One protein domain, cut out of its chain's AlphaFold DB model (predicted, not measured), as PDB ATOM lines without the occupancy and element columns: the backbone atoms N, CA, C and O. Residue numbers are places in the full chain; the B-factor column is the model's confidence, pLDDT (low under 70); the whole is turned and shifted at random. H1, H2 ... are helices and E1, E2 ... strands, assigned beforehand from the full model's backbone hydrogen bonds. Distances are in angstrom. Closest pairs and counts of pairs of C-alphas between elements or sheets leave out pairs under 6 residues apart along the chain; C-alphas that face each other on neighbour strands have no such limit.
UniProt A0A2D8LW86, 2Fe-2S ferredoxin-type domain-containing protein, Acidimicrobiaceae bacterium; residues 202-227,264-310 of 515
ATOM      1  N   VAL A 202     123.758 -23.530 166.773       97.62
ATOM      2  CA  VAL A 202     122.924 -24.567 167.387       97.62
ATOM      3  C   VAL A 202     122.752 -24.275 168.862       97.62
ATOM      4  O   VAL A 202     123.747 -24.199 169.577       97.62
ATOM      5  N   ALA A 203     121.503 -24.190 169.306       97.88
ATOM      6  CA  ALA A 203     121.116 -24.119 170.703       97.88
ATOM      7  C   ALA A 203     120.441 -25.429 171.129       97.88
ATOM      8  O   ALA A 203     119.511 -25.905 170.476       97.88
ATOM      9  N   VAL A 204     120.897 -26.000 172.241       96.12
ATOM     10  CA  VAL A 204     120.249 -27.134 172.920       96.12
ATOM     11  C   VAL A 204     120.016 -26.765 174.387       96.12
ATOM     12  O   VAL A 204     120.810 -25.988 174.923       96.12
ATOM     13  N   PRO A 205     118.980 -27.290 175.065       95.12
ATOM     14  CA  PRO A 205     118.759 -26.949 176.473       95.12
ATOM     15  C   PRO A 205     119.952 -27.357 177.354       95.12
ATOM     16  O   PRO A 205     120.612 -28.346 177.049       95.12
ATOM     17  N   ASP A 206     120.212 -26.640 178.442       93.19
ATOM     18  CA  ASP A 206     121.239 -26.951 179.452       93.19
ATOM     19  C   ASP A 206     120.720 -26.546 180.842       93.19
ATOM     20  O   ASP A 206     120.917 -25.419 181.300       93.19
ATOM     21  N   GLY A 207     119.940 -27.436 181.464       86.88
ATOM     22  CA  GLY A 207     119.155 -27.103 182.655       86.88
ATOM     23  C   GLY A 207     118.126 -26.013 182.346       86.88
ATOM     24  O   GLY A 207     117.304 -26.184 181.447       86.88
ATOM     25  N   ASP A 208     118.216 -24.886 183.052       86.50
ATOM     26  CA  ASP A 208     117.343 -23.716 182.857       86.50
ATOM     27  C   ASP A 208     117.804 -22.800 181.699       86.50
ATOM     28  O   ASP A 208     117.184 -21.771 181.422       86.50
ATOM     29  N   GLY A 209     118.927 -23.129 181.047       93.88
ATOM     30  CA  GLY A 209     119.560 -22.321 180.005       93.88
ATOM     31  C   GLY A 209     119.682 -23.021 178.652       93.88
ATOM     32  O   GLY A 209     119.008 -24.008 178.357       93.88
ATOM     33  N   TRP A 210     120.573 -22.484 177.814       96.56
ATOM     34  CA  TRP A 210     120.854 -22.988 176.470       96.56
ATOM     35  C   TRP A 210     122.362 -23.077 176.245       96.56
ATOM     36  O   TRP A 210     123.073 -22.078 176.369       96.56
ATOM     37  N   ALA A 211     122.845 -24.255 175.862       97.25
ATOM     38  CA  ALA A 211     124.195 -24.425 175.349       97.25
ATOM     39  C   ALA A 211     124.202 -24.101 173.851       97.25
ATOM     40  O   ALA A 211     123.502 -24.747 173.066       97.25
ATOM     41  N   ILE A 212     124.992 -23.099 173.459       97.81
ATOM     42  CA  ILE A 212     125.012 -22.556 172.096       97.81
ATOM     43  C   ILE A 212     126.397 -22.752 171.481       97.81
ATOM     44  O   ILE A 212     127.409 -22.391 172.083       97.81
ATOM     45  N   ALA A 213     126.460 -23.324 170.278       96.50
ATOM     46  CA  ALA A 213     127.719 -23.574 169.578       96.50
ATOM     47  C   ALA A 213     127.566 -23.558 168.048       96.50
ATOM     48  O   ALA A 213     126.464 -23.605 167.512       96.50
ATOM     49  N   GLU A 214     128.689 -23.560 167.324       94.69
ATOM     50  CA  GLU A 214     128.712 -23.614 165.849       94.69
ATOM     51  C   GLU A 214     128.205 -24.951 165.284       94.69
ATOM     52  O   GLU A 214     127.769 -25.039 164.139       94.69
ATOM     53  N   THR A 215     128.273 -26.023 166.079       91.31
ATOM     54  CA  THR A 215     127.845 -27.360 165.660       91.31
ATOM     55  C   THR A 215     126.992 -28.017 166.728       91.31
ATOM     56  O   THR A 215     127.173 -27.790 167.925       91.31
ATOM     57  N   ARG A 216     126.109 -28.915 166.290       90.81
ATOM     58  CA  ARG A 216     125.260 -29.720 167.171       90.81
ATOM     59  C   ARG A 216     126.083 -30.556 168.149       90.81
ATOM     60  O   ARG A 216     125.778 -30.583 169.335       90.81
ATOM     61  N   ALA A 217     127.152 -31.192 167.667       88.56
ATOM     62  CA  ALA A 217     128.046 -31.985 168.507       88.56
ATOM     63  C   ALA A 217     128.690 -31.142 169.624       88.56
ATOM     64  O   ALA A 217     128.770 -31.597 170.762       88.56
ATOM     65  N   ALA A 218     129.106 -29.908 169.319       91.25
ATOM     66  CA  ALA A 218     129.665 -28.999 170.316       91.25
ATOM     67  C   ALA A 218     128.604 -28.507 171.316       91.25
ATOM     68  O   ALA A 218     128.878 -28.488 172.512       91.25
ATOM     69  N   ALA A 219     127.395 -28.174 170.851       93.31
ATOM     70  CA  ALA A 219     126.296 -27.743 171.716       93.31
ATOM     71  C   ALA A 219     125.874 -28.856 172.695       93.31
ATOM     72  O   ALA A 219     125.743 -28.613 173.891       93.31
ATOM     73  N   LEU A 220     125.757 -30.102 172.218       89.56
ATOM     74  CA  LEU A 220     125.457 -31.263 173.066       89.56
ATOM     75  C   LEU A 220     126.578 -31.599 174.053       89.56
ATOM     76  O   LEU A 220     126.302 -32.016 175.173       89.56
ATOM     77  N   ALA A 221     127.842 -31.439 173.657       89.19
ATOM     78  CA  ALA A 221     128.959 -31.629 174.579       89.19
ATOM     79  C   ALA A 221     128.963 -30.558 175.682       89.19
ATOM     80  O   ALA A 221     129.263 -30.869 176.834       89.19
ATOM     81  N   ALA A 222     128.620 -29.316 175.332       92.94
ATOM     82  CA  ALA A 222     128.560 -28.197 176.265       92.94
ATOM     83  C   ALA A 222     127.393 -28.306 177.257       92.94
ATOM     84  O   ALA A 222     127.588 -27.966 178.417       92.94
ATOM     85  N   SER A 223     126.236 -28.843 176.848       93.12
ATOM     86  CA  SER A 223     125.078 -29.016 177.743       93.12
ATOM     87  C   SER A 223     125.243 -30.113 178.796       93.12
ATOM     88  O   SER A 223     124.365 -30.307 179.631       93.12
ATOM     89  N   GLY A 224     126.317 -30.909 178.729       87.62
ATOM     90  CA  GLY A 224     126.598 -31.955 179.716       87.62
ATOM     91  C   GLY A 224     125.523 -33.043 179.822       87.62
ATOM     92  O   GLY A 224     125.521 -33.795 180.802       87.62
ATOM     93  N   LYS A 225     124.611 -33.147 178.844       83.44
ATOM     94  CA  LYS A 225     123.475 -34.071 178.917       83.44
ATOM     95  C   LYS A 225     123.923 -35.515 178.985       83.44
ATOM     96  O   LYS A 225     124.791 -35.980 178.245       83.44
ATOM     97  N   ILE A 226     123.247 -36.248 179.858       81.19
ATOM     98  CA  ILE A 226     123.384 -37.690 179.969       81.19
ATOM     99  C   ILE A 226     122.212 -38.313 179.230       81.19
ATOM    100  O   ILE A 226     121.056 -38.067 179.568       81.19
ATOM    101  N   GLN A 227     122.535 -39.167 178.262       82.88
ATOM    102  CA  GLN A 227     121.544 -39.893 177.483       82.88
ATOM    103  C   GLN A 227     120.547 -40.623 178.395       82.88
ATOM    104  O   GLN A 227     120.937 -41.429 179.252       82.88
ATOM    105  N   ALA A 264     112.139 -29.049 166.820       95.50
ATOM    106  CA  ALA A 264     113.161 -28.259 166.172       95.50
ATOM    107  C   ALA A 264     112.526 -27.026 165.527       95.50
ATOM    108  O   ALA A 264     111.442 -27.095 164.954       95.50
ATOM    109  N   SER A 265     113.206 -25.893 165.627       97.00
ATOM    110  CA  SER A 265     112.835 -24.645 164.961       97.00
ATOM    111  C   SER A 265     114.090 -23.800 164.773       97.00
ATOM    112  O   SER A 265     115.135 -24.067 165.371       97.00
ATOM    113  N   TRP A 266     114.019 -22.786 163.927       97.75
ATOM    114  CA  TRP A 266     115.097 -21.828 163.734       97.75
ATOM    115  C   TRP A 266     114.529 -20.465 163.368       97.75
ATOM    116  O   TRP A 266     113.392 -20.364 162.916       97.75
ATOM    117  N   CYS A 267     115.323 -19.415 163.555       98.38
ATOM    118  CA  CYS A 267     114.941 -18.059 163.183       98.38
ATOM    119  C   CYS A 267     116.159 -17.279 162.677       98.38
ATOM    120  O   CYS A 267     117.273 -17.493 163.160       98.38
ATOM    121  N   GLU A 268     115.950 -16.373 161.719       98.31
ATOM    122  CA  GLU A 268     116.910 -15.303 161.418       98.31
ATOM    123  C   GLU A 268     116.698 -14.113 162.372       98.31
ATOM    124  O   GLU A 268     115.588 -13.938 162.880       98.31
ATOM    125  N   PRO A 269     117.715 -13.261 162.601       97.94
ATOM    126  CA  PRO A 269     117.547 -12.045 163.396       97.94
ATOM    127  C   PRO A 269     116.477 -11.122 162.795       97.94
ATOM    128  O   PRO A 269     116.535 -10.787 161.610       97.94
ATOM    129  N   GLY A 270     115.514 -10.698 163.611       97.06
ATOM    130  CA  GLY A 270     114.368  -9.882 163.204       97.06
ATOM    131  C   GLY A 270     113.349 -10.597 162.306       97.06
ATOM    132  O   GLY A 270     112.492  -9.925 161.730       97.06
ATOM    133  N   GLY A 271     113.462 -11.919 162.146       96.44
ATOM    134  CA  GLY A 271     112.559 -12.743 161.347       96.44
ATOM    135  C   GLY A 271     111.440 -13.403 162.154       96.44
ATOM    136  O   GLY A 271     111.315 -13.220 163.365       96.44
ATOM    137  N   GLU A 272     110.642 -14.209 161.455       97.19
ATOM    138  CA  GLU A 272     109.670 -15.119 162.064       97.19
ATOM    139  C   GLU A 272     110.262 -16.533 162.157       97.19
ATOM    140  O   GLU A 272     110.966 -16.962 161.231       97.19
ATOM    141  N   PRO A 273     109.995 -17.268 163.249       97.00
ATOM    142  CA  PRO A 273     110.538 -18.602 163.421       97.00
ATOM    143  C   PRO A 273     109.919 -19.591 162.431       97.00
ATOM    144  O   PRO A 273     108.728 -19.547 162.114       97.00
ATOM    145  N   ALA A 274     110.731 -20.542 161.978       95.19
ATOM    146  CA  ALA A 274     110.260 -21.655 161.175       95.19
ATOM    147  C   ALA A 274     109.279 -22.515 161.983       95.19
ATOM    148  O   ALA A 274     109.546 -22.862 163.140       95.19
ATOM    149  N   SER A 275     108.163 -22.899 161.359       91.62
ATOM    150  CA  SER A 275     107.194 -23.806 161.977       91.62
ATOM    151  C   SER A 275     107.879 -25.103 162.392       91.62
ATOM    152  O   SER A 275     108.609 -25.697 161.606       91.62
ATOM    153  N   LEU A 276     107.606 -25.535 163.616       90.62
ATOM    154  CA  LEU A 276     107.984 -26.824 164.212       90.62
ATOM    155  C   LEU A 276     107.013 -27.965 163.852       90.62
ATOM    156  O   LEU A 276     107.247 -29.122 164.197       90.62
ATOM    157  N   LEU A 277     105.926 -27.631 163.151       86.88
ATOM    158  CA  LEU A 277     104.952 -28.554 162.573       86.88
ATOM    159  C   LEU A 277     105.261 -28.725 161.082       86.88
ATOM    160  O   LEU A 277     104.418 -28.406 160.249       86.88
ATOM    161  N   GLY A 278     106.493 -29.126 160.741       78.88
ATOM    162  CA  GLY A 278     106.875 -29.435 159.359       78.88
ATOM    163  C   GLY A 278     106.014 -30.556 158.753       78.88
ATOM    164  O   GLY A 278     104.920 -30.852 159.231       78.88
ATOM    165  N   ASN A 279     106.489 -31.229 157.702       80.31
ATOM    166  CA  ASN A 279     105.682 -32.269 157.062       80.31
ATOM    167  C   ASN A 279     105.461 -33.482 157.983       80.31
ATOM    168  O   ASN A 279     106.280 -34.396 158.059       80.31
ATOM    169  N   GLY A 280     104.346 -33.470 158.708       65.38
ATOM    170  CA  GLY A 280     104.012 -34.445 159.732       65.38
ATOM    171  C   GLY A 280     103.928 -33.834 161.114       65.38
ATOM    172  O   GLY A 280     104.924 -33.752 161.831       65.38
ATOM    173  N   GLY A 281     102.703 -33.487 161.502       71.06
ATOM    174  CA  GLY A 281     102.395 -33.030 162.849       71.06
ATOM    175  C   GLY A 281     102.845 -34.009 163.937       71.06
ATOM    176  O   GLY A 281     103.230 -35.154 163.700       71.06
ATOM    177  N   ALA A 282     102.758 -33.557 165.182       88.88
ATOM    178  CA  ALA A 282     103.230 -34.295 166.350       88.88
ATOM    179  C   ALA A 282     102.095 -34.924 167.168       88.88
ATOM    180  O   ALA A 282     102.205 -35.053 168.386       88.88
ATOM    181  N   PHE A 283     100.979 -35.262 166.510       94.50
ATOM    182  CA  PHE A 283      99.761 -35.765 167.164       94.50
ATOM    183  C   PHE A 283      99.301 -34.835 168.299       94.50
ATOM    184  O   PHE A 283      98.956 -35.300 169.379       94.50
ATOM    185  N   GLY A 284      99.402 -33.520 168.071       93.44
ATOM    186  CA  GLY A 284      99.138 -32.465 169.055       93.44
ATOM    187  C   GLY A 284     100.300 -32.115 169.991       93.44
ATOM    188  O   GLY A 284     100.335 -31.019 170.536       93.44
ATOM    189  N   GLY A 285     101.303 -32.986 170.126       94.06
ATOM    190  CA  GLY A 285     102.354 -32.870 171.145       94.06
ATOM    191  C   GLY A 285     103.383 -31.747 170.959       94.06
ATOM    192  O   GLY A 285     104.243 -31.597 171.819       94.06
ATOM    193  N   LYS A 286     103.316 -30.978 169.864       93.31
ATOM    194  CA  LYS A 286     104.186 -29.814 169.593       93.31
ATOM    195  C   LYS A 286     103.441 -28.476 169.586       93.31
ATOM    196  O   LYS A 286     104.080 -27.440 169.457       93.31
ATOM    197  N   LEU A 287     102.109 -28.472 169.689       90.75
ATOM    198  CA  LEU A 287     101.310 -27.257 169.463       90.75
ATOM    199  C   LEU A 287     101.608 -26.139 170.470       90.75
ATOM    200  O   LEU A 287     101.538 -24.966 170.120       90.75
ATOM    201  N   GLU A 288     101.973 -26.511 171.692       89.12
ATOM    202  CA  GLU A 288     102.275 -25.590 172.794       89.12
ATOM    203  C   GLU A 288     103.789 -25.362 172.978       89.12
ATOM    204  O   GLU A 288     104.217 -24.752 173.952       89.12
ATOM    205  N   SER A 289     104.624 -25.869 172.063       92.31
ATOM    206  CA  SER A 289     106.081 -25.790 172.181       92.31
ATOM    207  C   SER A 289     106.596 -24.369 171.938       92.31
ATOM    208  O   SER A 289     106.347 -23.762 170.896       92.31
ATOM    209  N   GLU A 290     107.384 -23.847 172.878       93.31
ATOM    210  CA  GLU A 290     107.903 -22.471 172.839       93.31
ATOM    211  C   GLU A 290     109.210 -22.328 172.039       93.31
ATOM    212  O   GLU A 290     109.791 -21.244 171.960       93.31
ATOM    213  N   ILE A 291     109.728 -23.405 171.440       95.25
ATOM    214  CA  ILE A 291     111.082 -23.382 170.866       95.25
ATOM    215  C   ILE A 291     111.236 -22.422 169.677       95.25
ATOM    216  O   ILE A 291     112.347 -21.959 169.420       95.25
ATOM    217  N   GLY A 292     110.148 -22.088 168.972       96.56
ATOM    218  CA  GLY A 292     110.169 -21.063 167.924       96.56
ATOM    219  C   GLY A 292     110.447 -19.674 168.501       96.56
ATOM    220  O   GLY A 292     111.304 -18.943 168.006       96.56
ATOM    221  N   GLU A 293     109.811 -19.350 169.624       97.25
ATOM    222  CA  GLU A 293     110.041 -18.103 170.357       97.25
ATOM    223  C   GLU A 293     111.454 -18.030 170.940       97.25
ATOM    224  O   GLU A 293     112.120 -16.992 170.881       97.25
ATOM    225  N   VAL A 294     111.962 -19.161 171.432       97.50
ATOM    226  CA  VAL A 294     113.363 -19.283 171.843       97.50
ATOM    227  C   VAL A 294     114.298 -19.031 170.661       97.50
ATOM    228  O   VAL A 294     115.259 -18.276 170.812       97.50
ATOM    229  N   ALA A 295     114.033 -19.626 169.494       98.25
ATOM    230  CA  ALA A 295     114.875 -19.462 168.313       98.25
ATOM    231  C   ALA A 295     114.948 -17.996 167.881       98.25
ATOM    232  O   ALA A 295     116.044 -17.492 167.640       98.25
ATOM    233  N   ARG A 296     113.807 -17.297 167.870       98.50
ATOM    234  CA  ARG A 296     113.739 -15.856 167.596       98.50
ATOM    235  C   ARG A 296     114.571 -15.051 168.590       98.50
ATOM    236  O   ARG A 296     115.471 -14.320 168.184       98.50
ATOM    237  N   ARG A 297     114.334 -15.244 169.892       98.31
ATOM    238  CA  ARG A 297     115.058 -14.530 170.955       98.31
ATOM    239  C   ARG A 297     116.571 -14.718 170.849       98.31
ATOM    240  O   ARG A 297     117.314 -13.745 170.946       98.31
ATOM    241  N   LEU A 298     117.028 -15.957 170.663       98.44
ATOM    242  CA  LEU A 298     118.456 -16.255 170.559       98.44
ATOM    243  C   LEU A 298     119.058 -15.703 169.260       98.44
ATOM    244  O   LEU A 298     120.188 -15.218 169.276       98.44
ATOM    245  N   ALA A 299     118.325 -15.743 168.144       98.50
ATOM    246  CA  ALA A 299     118.795 -15.168 166.886       98.50
ATOM    247  C   ALA A 299     119.013 -13.651 167.000       98.50
ATOM    248  O   ALA A 299     120.055 -13.145 166.574       98.50
ATOM    249  N   ASP A 300     118.084 -12.945 167.648       98.38
ATOM    250  CA  ASP A 300     118.197 -11.510 167.921       98.38
ATOM    251  C   ASP A 300     119.369 -11.187 168.859       98.38
ATOM    252  O   ASP A 300     120.136 -10.260 168.597       98.38
ATOM    253  N   GLU A 301     119.549 -11.973 169.926       98.19
ATOM    254  CA  GLU A 301     120.647 -11.805 170.887       98.19
ATOM    255  C   GLU A 301     122.026 -11.983 170.233       98.19
ATOM    256  O   GLU A 301     122.958 -11.223 170.508       98.19
ATOM    257  N   HIS A 302     122.159 -12.965 169.339       97.69
ATOM    258  CA  HIS A 302     123.427 -13.290 168.688       97.69
ATOM    259  C   HIS A 302     123.659 -12.563 167.358       97.69
ATOM    260  O   HIS A 302     124.767 -12.639 166.815       97.69
ATOM    261  N   GLY A 303     122.647 -11.885 166.810       97.88
ATOM    262  CA  GLY A 303     122.718 -11.241 165.495       97.88
ATOM    263  C   GLY A 303     123.031 -12.219 164.354       97.88
ATOM    264  O   GLY A 303     123.628 -11.829 163.349       97.88
ATOM    265  N   ARG A 304     122.678 -13.500 164.518       97.56
ATOM    266  CA  ARG A 304     122.903 -14.597 163.561       97.56
ATOM    267  C   ARG A 304     121.715 -15.559 163.591       97.56
ATOM    268  O   ARG A 304     121.081 -15.663 164.635       97.56
ATOM    269  N   PRO A 305     121.448 -16.317 162.512       98.31
ATOM    270  CA  PRO A 305     120.461 -17.382 162.575       98.31
ATOM    271  C   PRO A 305     120.783 -18.385 163.689       98.31
ATOM    272  O   PRO A 305     121.939 -18.798 163.844       98.31
ATOM    273  N   VAL A 306     119.767 -18.783 164.452       98.62
ATOM    274  CA  VAL A 306     119.878 -19.796 165.512       98.62
ATOM    275  C   VAL A 306     118.849 -20.885 165.257       98.62
ATOM    276  O   VAL A 306     117.670 -20.596 165.071       98.62
ATOM    277  N   ARG A 307     119.302 -22.140 165.275       97.56
ATOM    278  CA  ARG A 307     118.461 -23.341 165.309       97.56
ATOM    279  C   ARG A 307     118.422 -23.900 166.724       97.56
ATOM    280  O   ARG A 307     119.464 -24.112 167.344       97.56
ATOM    281  N   VAL A 308     117.218 -24.134 167.223       97.94
ATOM    282  CA  VAL A 308     116.931 -24.667 168.552       97.94
ATOM    283  C   VAL A 308     116.486 -26.109 168.396       97.94
ATOM    284  O   VAL A 308     115.509 -26.372 167.698       97.94
ATOM    285  N   LEU A 309     117.210 -27.032 169.028       95.94
ATOM    286  CA  LEU A 309     117.001 -28.472 168.885       95.94
ATOM    287  C   LEU A 309     116.797 -29.120 170.253       95.94
ATOM    288  O   LEU A 309     117.676 -29.050 171.119       95.94
ATOM    289  N   LEU A 310     115.665 -29.796 170.435       94.94
ATOM    290  CA  LEU A 310     115.439 -30.647 171.596       94.94
ATOM    291  C   LEU A 310     115.994 -32.053 171.349       94.94
ATOM    292  O   LEU A 310     115.777 -32.656 170.293       94.94
TER     293      LEU A 310
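What this domain is: This is residues 202 to 227 and 264 to 310 of the 515 residues of the protein "2Fe-2S ferredoxin-type domain-containing protein" of Acidimicrobiaceae bacterium (UniProt A0A2D8LW86). A small, strongly twisted sheet of four strands has one helix packed on each face: the longer H2 covers E4 and E3, and the short H1 lies over E2 on the opposite face. A long loop, residues 268 to 290, runs from E3 to H2, and its residues 279 to 284 stick out from the body. The printed part has 73 residues with two named helices and four named strands, in the order E1, E2, H1, E3, H2, E4; the sheet runs E2, E1, E4, E3 and is mixed. The class is mixed, helices and strands, and the whole is compact, with a radius of gyration of the C-alphas of 12.3 A and spans of 32 by 30 by 21 A.

How they stand to each other: Begin at E1, residues 202 to 206, and E2, residues 209 to 213: they form an antiparallel hairpin, where N 204 and O 211 are within hydrogen-bond range at 3.0 A. Next look at E4, residues 306 to 309, the parallel neighbour of E1 at 49 degrees; N 203 and O 307 are 2.8 A apart. E3, residues 264 to 267, an edge strand of the sheet, is the antiparallel neighbour of E4 at 170 degrees, with N 308 and O 265 within hydrogen-bond range at 2.8 A. H1, residues 216 to 222, is on the sheet over E2 at a height of 6.9 A; it runs slantwise to the strands, at 53 degrees to E2 on the local plane, and the closest C-alphas of the two are those of Ala 213 and Ala 219, 4.9 A. H2, residues 291 to 302, is on the opposite face over E4 and E3 at a height of 6.1 A, slantwise at 34 degrees to E4 on the local plane; its closest C-alphas to E4 are those of Ala 299 and Val 306, 4.9 A. This gives three layers, helices on both faces of a sheet. H1 and H2 are apart. In both helices every O i to N i+4 pair is within hydrogen-bond range.

Where its parts are: Find C-alpha 202 at (122.924, -24.567, 167.387), where E1 begins; it spans 12.4 A, and E2 spans 13.3 A. H1 measures 9.8 A and E3 10.8 A. H2 starts at C-alpha 291, at (111.082, -23.382, 170.866), and runs 16.1 A. E4 covers 9.7 A and ends at C-alpha 309, at (117.001, -28.472, 168.885).

The domain as a whole: The two C-alphas farthest apart are those of Gln 227 and Gly 270, 34.0 A. Residues 228 to 263 are not printed, and C-alphas 227 and 264 are 18.3 A apart across this cut. The link from E3 to H2 is long, with 23 residues. The mean pLDDT of the printed part is 93.1, and residue 280 is under 70.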